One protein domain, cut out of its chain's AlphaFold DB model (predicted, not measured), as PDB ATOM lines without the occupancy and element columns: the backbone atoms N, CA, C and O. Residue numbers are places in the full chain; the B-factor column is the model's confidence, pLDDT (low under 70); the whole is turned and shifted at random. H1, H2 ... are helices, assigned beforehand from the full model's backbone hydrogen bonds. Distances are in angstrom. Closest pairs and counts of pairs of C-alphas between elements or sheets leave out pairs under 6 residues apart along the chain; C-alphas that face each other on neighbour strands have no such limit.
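AT A GLANCE: This is residues 4 to 66 of the 66 residues of the protein "Small acid-soluble spore protein I" of Clostridium sp. CAG:433 (UniProt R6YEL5). The model is a compact, A-shaped group of four helices: H3 and H4 make a V that is joined at its point by residues 48 to 50, and H2 crosses from one limb of the V to the other like the bar of the A. The short H1 comes before H2 and sits at the corner where the beginning of H2 meets the later part of H4. The printed part has 63 residues with four named helices, H1, H2, H3 and H4 in that order along the chain, and no named strand; the class is all helix, with 46 residues in the helices. The whole is compact, with a radius of gyration of the C-alphas of 11.6 A and spans of 29 by 27 by 16 A.

HOW THE PARTS SIT: H1, residues 4 to 11, and H2, residues 16 to 28, are close but not clearly touching; their closest C-alphas, those of Phe 11 and Ile 19, are 7.1 A apart. They run opposite ways at a steep tilt of 57 degrees. H2 and H3, residues 37 to 47, are also close but not clearly touching, with the C-alphas of Val 27 and Met 43 closest at 6.2 A. These two run opposite ways at a steep tilt of 67 degrees. H2 touches H4, residues 51 to 64, with residues 16 to 20 alone, and H4 touches H2 with residues 58 to 62 alone. The closest C-alphas there are those of Leu 16 and Leu 58, 6.2 A apart, and the lines are only just about perpendicular, at 71 degrees. H3 and H4 are close but not clearly touching, with the C-alphas of Trp 46 and Lys 54 closest at 6.7 A; they run opposite ways at a steep tilt of 44 degrees. H1 and H4 are near each other, with 5 pairs of C-alphas within 10 A, while H1 and H3 are apart. In H1, H2, H3 and H4 every O i to N i+4 pair is within hydrogen-bond range.

IN THESE COORDINATES: H1 begins at C-alpha 4, at (-38.011, 49.661, 10.153), and measures 10.9 A from first to last C-alpha. H2 begins at C-alpha 16, at (-54.333, 43.166, 14.559), and measures 18.1 A. H3, 11 residues, measures 15.5 A. H4, the longest with 14 residues, measures 20.1 A and ends at C-alpha 64, at (-42.138, 40.668, 15.334).

THE WHOLE: The two C-alphas farthest apart are those of Asp 33 and Glu 52, at 30.5 A. The printed part has no cut and ends at residue 66, the chain's last. The links from H1 to H2 and from H3 to H4 are tight, the link from H2 to H3 is short, and no link is long. The mean pLDDT of the printed part is 90.4, and residues 30 to 34 are under 70.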
ATOM      1  N   LYS A   4     -37.709  50.855   9.359       88.06
ATOM      2  CA  LYS A   4     -38.011  49.661  10.153       88.06
ATOM      3  C   LYS A   4     -38.245  50.025  11.618       88.06
ATOM      4  O   LYS A   4     -39.250  49.612  12.187       88.06
ATOM      5  N   ASP A   5     -37.350  50.815  12.206       90.38
ATOM      6  CA  ASP A   5     -37.497  51.278  13.586       90.38
ATOM      7  C   ASP A   5     -38.802  52.069  13.746       90.38
ATOM      8  O   ASP A   5     -39.475  51.941  14.767       90.38
ATOM      9  N   TYR A   6     -39.149  52.902  12.751       90.56
ATOM     10  CA  TYR A   6     -40.355  53.742  12.765       90.56
ATOM     11  C   TYR A   6     -41.620  52.889  12.808       90.56
ATOM     12  O   TYR A   6     -42.487  53.117  13.648       90.56
ATOM     13  N   ILE A   7     -41.692  51.859  11.963       90.62
ATOM     14  CA  ILE A   7     -42.804  50.905  11.964       90.62
ATOM     15  C   ILE A   7     -42.903  50.183  13.315       90.62
ATOM     16  O   ILE A   7     -43.978  50.147  13.906       90.62
ATOM     17  N   ILE A   8     -41.789  49.676  13.851       92.56
ATOM     18  CA  ILE A   8     -41.798  48.979  15.147       92.56
ATOM     19  C   ILE A   8     -42.316  49.896  16.259       92.56
ATOM     20  O   ILE A   8     -43.202  49.505  17.013       92.56
ATOM     21  N   GLN A   9     -41.812  51.128  16.361       92.69
ATOM     22  CA  GLN A   9     -42.236  52.033  17.433       92.69
ATOM     23  C   GLN A   9     -43.703  52.445  17.347       92.69
ATOM     24  O   GLN A   9     -44.322  52.599  18.399       92.69
ATOM     25  N   ASN A  10     -44.241  52.623  16.140       91.56
ATOM     26  CA  ASN A  10     -45.623  53.061  15.967       91.56
ATOM     27  C   ASN A  10     -46.638  51.941  16.192       91.56
ATOM     28  O   ASN A  10     -47.703  52.222  16.722       91.56
ATOM     29  N   PHE A  11     -46.305  50.695  15.837       94.19
ATOM     30  CA  PHE A  11     -47.274  49.592  15.825       94.19
ATOM     31  C   PHE A  11     -47.065  48.535  16.923       94.19
ATOM     32  O   PHE A  11     -47.891  47.634  17.070       94.19
ATOM     33  N   LYS A  12     -45.984  48.598  17.720       93.44
ATOM     34  CA  LYS A  12     -45.692  47.604  18.782       93.44
ATOM     35  C   LYS A  12     -46.861  47.336  19.735       93.44
ATOM     36  O   LYS A  12     -47.115  46.185  20.083       93.44
ATOM     37  N   ASP A  13     -47.640  48.357  20.080       94.38
ATOM     38  CA  ASP A  13     -48.750  48.249  21.033       94.38
ATOM     39  C   ASP A  13     -50.117  48.055  20.339       94.38
ATOM     40  O   ASP A  13     -51.108  47.753  21.003       94.38
ATOM     41  N   ASP A  14     -50.165  48.112  19.004       95.25
ATOM     42  CA  ASP A  14     -51.408  48.080  18.225       95.25
ATOM     43  C   ASP A  14     -51.988  46.675  18.061       95.25
ATOM     44  O   ASP A  14     -51.276  45.674  17.974       95.25
ATOM     45  N   ASN A  15     -53.312  46.575  17.998       95.81
ATOM     46  CA  ASN A  15     -53.988  45.305  17.743       95.81
ATOM     47  C   ASN A  15     -53.948  44.919  16.247       95.81
ATOM     48  O   ASN A  15     -53.586  45.720  15.387       95.81
ATOM     49  N   LEU A  16     -54.342  43.678  15.937       95.75
ATOM     50  CA  LEU A  16     -54.333  43.166  14.559       95.75
ATOM     51  C   LEU A  16     -55.212  43.992  13.613       95.75
ATOM     52  O   LEU A  16     -54.814  44.212  12.480       95.75
ATOM     53  N   GLU A  17     -56.358  44.485  14.087       96.69
ATOM     54  CA  GLU A  17     -57.288  45.306  13.295       96.69
ATOM     55  C   GLU A  17     -56.652  46.635  12.862       96.69
ATOM     56  O   GLU A  17     -56.821  47.085  11.732       96.69
ATOM     57  N   THR A  18     -55.863  47.248  13.745       96.44
ATOM     58  CA  THR A  18     -55.152  48.498  13.449       96.44
ATOM     59  C   THR A  18     -54.032  48.267  12.437       96.44
ATOM     60  O   THR A  18     -53.861  49.063  11.514       96.44
ATOM     61  N   ILE A  19     -53.305  47.150  12.564       95.88
ATOM     62  CA  ILE A  19     -52.265  46.748  11.606       95.88
ATOM     63  C   ILE A  19     -52.888  46.428  10.239       95.88
ATOM     64  O   ILE A  19     -52.371  46.872   9.218       95.88
ATOM     65  N   GLU A  20     -54.001  45.692  10.214       96.81
ATOM     66  CA  GLU A  20     -54.746  45.357   8.995       96.81
ATOM     67  C   GLU A  20     -55.173  46.621   8.257       96.81
ATOM     68  O   GLU A  20     -54.837  46.790   7.086       96.81
ATOM     69  N   LYS A  21     -55.805  47.554   8.975       96.31
ATOM     70  CA  LYS A  21     -56.217  48.835   8.412       96.31
ATOM     71  C   LYS A  21     -55.040  49.621   7.837       96.31
ATOM     72  O   LYS A  21     -55.151  50.151   6.741       96.31
ATOM     73  N   ALA A  22     -53.906  49.676   8.536       93.44
ATOM     74  CA  ALA A  22     -52.727  50.387   8.041       93.44
ATOM     75  C   ALA A  22     -52.160  49.772   6.748       93.44
ATOM     76  O   ALA A  22     -51.695  50.502   5.868       93.44
ATOM     77  N   ILE A  23     -52.200  48.441   6.621       93.38
ATOM     78  CA  ILE A  23     -51.809  47.748   5.388       93.38
ATOM     79  C   ILE A  23     -52.815  48.047   4.275       93.38
ATOM     80  O   ILE A  23     -52.394  48.404   3.178       93.38
ATOM     81  N   ASP A  24     -54.116  47.939   4.548       94.19
ATOM     82  CA  ASP A  24     -55.164  48.217   3.564       94.19
ATOM     83  C   ASP A  24     -55.098  49.668   3.068       94.19
ATOM     84  O   ASP A  24     -55.146  49.901   1.861       94.19
ATOM     85  N   ASP A  25     -54.907  50.638   3.964       91.56
ATOM     86  CA  ASP A  25     -54.717  52.047   3.609       91.56
ATOM     87  C   ASP A  25     -53.468  52.212   2.717       91.56
ATOM     88  O   ASP A  25     -53.536  52.848   1.668       91.56
ATOM     89  N   SER A  26     -52.354  51.545   3.048       88.31
ATOM     90  CA  SER A  26     -51.112  51.593   2.251       88.31
ATOM     91  C   SER A  26     -51.247  50.961   0.859       88.31
ATOM     92  O   SER A  26     -50.585  51.393  -0.083       88.31
ATOM     93  N   VAL A  27     -52.069  49.916   0.728       89.12
ATOM     94  CA  VAL A  27     -52.358  49.261  -0.554       89.12
ATOM     95  C   VAL A  27     -53.295  50.124  -1.401       89.12
ATOM     96  O   VAL A  27     -53.050  50.307  -2.591       89.12
ATOM     97  N   ASN A  28     -54.328  50.707  -0.787       86.31
ATOM     98  CA  ASN A  28     -55.319  51.537  -1.473       86.31
ATOM     99  C   ASN A  28     -54.767  52.904  -1.905       86.31
ATOM    100  O   ASN A  28     -55.144  53.413  -2.960       86.31
ATOM    101  N   GLU A  29     -53.871  53.503  -1.119       81.19
ATOM    102  CA  GLU A  29     -53.227  54.794  -1.411       81.19
ATOM    103  C   GLU A  29     -51.992  54.660  -2.319       81.19
ATOM    104  O   GLU A  29     -51.100  55.513  -2.298       81.19
ATOM    105  N   TYR A  30     -51.927  53.587  -3.116       69.75
ATOM    106  CA  TYR A  30     -50.803  53.274  -3.992       69.75
ATOM    107  C   TYR A  30     -50.250  54.503  -4.730       69.75
ATOM    108  O   TYR A  30     -50.936  55.151  -5.526       69.75
ATOM    109  N   ASN A  31     -48.966  54.775  -4.500       66.75
ATOM    110  CA  ASN A  31     -48.174  55.750  -5.231       66.75
ATOM    111  C   ASN A  31     -46.829  55.102  -5.598       66.75
ATOM    112  O   ASN A  31     -46.106  54.617  -4.725       66.75
ATOM    113  N   GLU A  32     -46.500  55.082  -6.893       59.25
ATOM    114  CA  GLU A  32     -45.272  54.478  -7.438       59.25
ATOM    115  C   GLU A  32     -43.992  55.008  -6.774       59.25
ATOM    116  O   GLU A  32     -43.006  54.278  -6.669       59.25
ATOM    117  N   ASP A  33     -44.018  56.243  -6.263       65.44
ATOM    118  CA  ASP A  33     -42.866  56.883  -5.624       65.44
ATOM    119  C   ASP A  33     -42.595  56.394  -4.186       65.44
ATOM    120  O   ASP A  33     -41.479  56.549  -3.681       65.44
ATOM    121  N   THR A  34     -43.587  55.821  -3.492       67.06
ATOM    122  CA  THR A  34     -43.496  55.504  -2.051       67.06
ATOM    123  C   THR A  34     -43.372  54.016  -1.744       67.06
ATOM    124  O   THR A  34     -42.921  53.665  -0.649       67.06
ATOM    125  N   LEU A  35     -43.706  53.134  -2.694       70.44
ATOM    126  CA  LEU A  35     -43.635  51.687  -2.509       70.44
ATOM    127  C   LEU A  35     -42.467  51.073  -3.309       70.44
ATOM    128  O   LEU A  35     -42.611  50.770  -4.494       70.44
ATOM    129  N   PRO A  36     -41.291  50.836  -2.690       79.62
ATOM    130  CA  PRO A  36     -40.198  50.148  -3.373       79.62
ATOM    131  C   PRO A  36     -40.618  48.718  -3.739       79.62
ATOM    132  O   PRO A  36     -41.562  48.179  -3.165       79.62
ATOM    133  N   GLY A  37     -39.879  48.046  -4.631       81.12
ATOM    134  CA  GLY A  37     -40.262  46.724  -5.163       81.12
ATOM    135  C   GLY A  37     -40.661  45.664  -4.120       81.12
ATOM    136  O   GLY A  37     -41.527  44.839  -4.394       81.12
ATOM    137  N   LEU A  38     -40.112  45.711  -2.897       86.62
ATOM    138  CA  LEU A  38     -40.545  44.843  -1.793       86.62
ATOM    139  C   LEU A  38     -42.009  45.072  -1.379       86.62
ATOM    140  O   LEU A  38     -42.726  44.111  -1.113       86.62
ATOM    141  N   GLY A  39     -42.454  46.325  -1.333       87.06
ATOM    142  CA  GLY A  39     -43.837  46.663  -1.019       87.06
ATOM    143  C   GLY A  39     -44.804  46.224  -2.116       87.06
ATOM    144  O   GLY A  39     -45.875  45.727  -1.792       87.06
ATOM    145  N   ILE A  40     -44.399  46.285  -3.393       87.69
ATOM    146  CA  ILE A  40     -45.194  45.750  -4.514       87.69
ATOM    147  C   ILE A  40     -45.385  44.236  -4.376       87.69
ATOM    148  O   ILE A  40     -46.497  43.734  -4.513       87.69
ATOM    149  N   PHE A  41     -44.320  43.490  -4.059       92.38
ATOM    150  CA  PHE A  41     -44.446  42.046  -3.831       92.38
ATOM    151  C   PHE A  41     -45.373  41.728  -2.657       92.38
ATOM    152  O   PHE A  41     -46.174  40.799  -2.750       92.38
ATOM    153  N   PHE A  42     -45.287  42.493  -1.568       93.25
ATOM    154  CA  PHE A  42     -46.172  42.300  -0.424       93.25
ATOM    155  C   PHE A  42     -47.628  42.649  -0.751       93.25
ATOM    156  O   PHE A  42     -48.513  41.887  -0.378       93.25
ATOM    157  N   MET A  43     -47.874  43.730  -1.497       92.25
ATOM    158  CA  MET A  43     -49.206  44.108  -1.981       92.25
ATOM    159  C   MET A  43     -49.842  42.974  -2.785       92.25
ATOM    160  O   MET A  43     -50.945  42.547  -2.460       92.25
ATOM    161  N   LEU A  44     -49.118  42.415  -3.760       93.75
ATOM    162  CA  LEU A  44     -49.616  41.294  -4.561       93.75
ATOM    163  C   LEU A  44     -49.986  40.088  -3.691       93.75
ATOM    164  O   LEU A  44     -51.016  39.461  -3.922       93.75
ATOM    165  N   VAL A  45     -49.173  39.763  -2.681       96.31
ATOM    166  CA  VAL A  45     -49.502  38.697  -1.724       96.31
ATOM    167  C   VAL A  45     -50.753  39.060  -0.926       96.31
ATOM    168  O   VAL A  45     -51.647  38.228  -0.798       96.31
ATOM    169  N   TRP A  46     -50.840  40.284  -0.412       96.38
ATOM    170  CA  TRP A  46     -51.935  40.744   0.439       96.38
ATOM    171  C   TRP A  46     -53.283  40.767  -0.286       96.38
ATOM    172  O   TRP A  46     -54.261  40.218   0.219       96.38
ATOM    173  N   GLU A  47     -53.339  41.349  -1.484       94.88
ATOM    174  CA  GLU A  47     -54.558  41.454  -2.296       94.88
ATOM    175  C   GLU A  47     -55.083  40.090  -2.753       94.88
ATOM    176  O   GLU A  47     -56.291  39.906  -2.897       94.88
ATOM    177  N   ASN A  48     -54.184  39.122  -2.948       97.00
ATOM    178  CA  ASN A  48     -54.532  37.770  -3.386       97.00
ATOM    179  C   ASN A  48     -54.644  36.766  -2.224       97.00
ATOM    180  O   ASN A  48     -54.856  35.580  -2.470       97.00
ATOM    181  N   SER A  49     -54.518  37.222  -0.974       98.00
ATOM    182  CA  SER A  49     -54.664  36.381   0.216       98.00
ATOM    183  C   SER A  49     -56.119  36.301   0.670       98.00
ATOM    184  O   SER A  49     -56.834  37.303   0.750       98.00
ATOM    185  N   ASN A  50     -56.548  35.106   1.061       98.06
ATOM    186  CA  ASN A  50     -57.803  34.909   1.774       98.06
ATOM    187  C   ASN A  50     -57.693  35.364   3.248       98.06
ATOM    188  O   ASN A  50     -56.621  35.716   3.740       98.06
ATOM    189  N   LYS A  51     -58.810  35.346   3.987       96.81
ATOM    190  CA  LYS A  51     -58.856  35.818   5.384       96.81
ATOM    191  C   LYS A  51     -57.907  35.064   6.326       96.81
ATOM    192  O   LYS A  51     -57.321  35.672   7.214       96.81
ATOM    193  N   GLU A  52     -57.764  33.752   6.161       97.75
ATOM    194  CA  GLU A  52     -56.877  32.935   6.998       97.75
ATOM    195  C   GLU A  52     -55.399  33.255   6.725       97.75
ATOM    196  O   GLU A  52     -54.595  33.385   7.652       97.75
ATOM    197  N   GLU A  53     -55.053  33.461   5.455       98.31
ATOM    198  CA  GLU A  53     -53.716  33.881   5.027       98.31
ATOM    199  C   GLU A  53     -53.383  35.287   5.538       98.31
ATOM    200  O   GLU A  53     -52.322  35.482   6.134       98.31
ATOM    201  N   LYS A  54     -54.314  36.244   5.408       98.12
ATOM    202  CA  LYS A  54     -54.167  37.595   5.972       98.12
ATOM    203  C   LYS A  54     -53.976  37.555   7.487       98.12
ATOM    204  O   LYS A  54     -53.027  38.151   7.985       98.12
ATOM    205  N   ASN A  55     -54.786  36.780   8.211       98.06
ATOM    206  CA  ASN A  55     -54.609  36.587   9.653       98.06
ATOM    207  C   ASN A  55     -53.218  36.030   9.985       98.06
ATOM    208  O   ASN A  55     -52.549  36.523  10.888       98.06
ATOM    209  N   THR A  56     -52.740  35.045   9.221       98.06
ATOM    210  CA  THR A  56     -51.398  34.474   9.403       98.06
ATOM    211  C   THR A  56     -50.296  35.516   9.186       98.06
ATOM    212  O   THR A  56     -49.301  35.531   9.914       98.06
ATOM    213  N   ILE A  57     -50.449  36.387   8.186       97.50
ATOM    214  CA  ILE A  57     -49.528  37.499   7.922       97.50
ATOM    215  C   ILE A  57     -49.545  38.494   9.089       97.50
ATOM    216  O   ILE A  57     -48.480  38.842   9.601       97.50
ATOM    217  N   LEU A  58     -50.728  38.905   9.548       97.31
ATOM    218  CA  LEU A  58     -50.898  39.864  10.643       97.31
ATOM    219  C   LEU A  58     -50.291  39.356  11.955       97.31
ATOM    220  O   LEU A  58     -49.560  40.093  12.613       97.31
ATOM    221  N   GLU A  59     -50.510  38.088  12.304       97.12
ATOM    222  CA  GLU A  59     -49.929  37.466  13.502       97.12
ATOM    223  C   GLU A  59     -48.394  37.419  13.441       97.12
ATOM    224  O   GLU A  59     -47.696  37.699  14.423       97.12
ATOM    225  N   LYS A  60     -47.827  37.129  12.261       96.81
ATOM    226  CA  LYS A  60     -46.372  37.195  12.046       96.81
ATOM    227  C   LYS A  60     -45.841  38.617  12.193       96.81
ATOM    228  O   LYS A  60     -44.787  38.797  12.794       96.81
ATOM    229  N   ILE A  61     -46.550  39.618  11.677       95.31
ATOM    230  CA  ILE A  61     -46.163  41.022  11.844       95.31
ATOM    231  C   ILE A  61     -46.210  41.386  13.331       95.31
ATOM    232  O   ILE A  61     -45.187  41.782  13.883       95.31
ATOM    233  N   LYS A  62     -47.343  41.164  14.008       95.00
ATOM    234  CA  LYS A  62     -47.533  41.512  15.423       95.00
ATOM    235  C   LYS A  62     -46.501  40.860  16.340       95.00
ATOM    236  O   LYS A  62     -45.955  41.530  17.211       95.00
ATOM    237  N   SER A  63     -46.191  39.584  16.119       94.56
ATOM    238  CA  SER A  63     -45.181  38.859  16.903       94.56
ATOM    239  C   SER A  63     -43.746  39.358  16.703       94.56
ATOM    240  O   SER A  63     -42.905  39.071  17.546       94.56
ATOM    241  N   ASN A  64     -43.461  40.100  15.627       93.06
ATOM    242  CA  ASN A  64     -42.138  40.668  15.334       93.06
ATOM    243  C   ASN A  64     -42.075  42.198  15.518       93.06
ATOM    244  O   ASN A  64     -41.028  42.802  15.277       93.06
ATOM    245  N   LEU A  65     -43.183  42.828  15.925       90.50
ATOM    246  CA  LEU A  65     -43.210  44.219  16.387       90.50
ATOM    247  C   LEU A  65     -42.817  44.347  17.872       90.50
ATOM    248  O   LEU A  65     -42.533  45.458  18.318       90.50
ATOM    249  N   ASN A  66     -42.782  43.228  18.606       72.00
ATOM    250  CA  ASN A  66     -42.430  43.131  20.026       72.00
ATOM    251  C   ASN A  66     -41.082  42.447  20.256       72.00
ATOM    252  O   ASN A  66     -40.756  41.508  19.496       72.00
TER     253      ASN A  66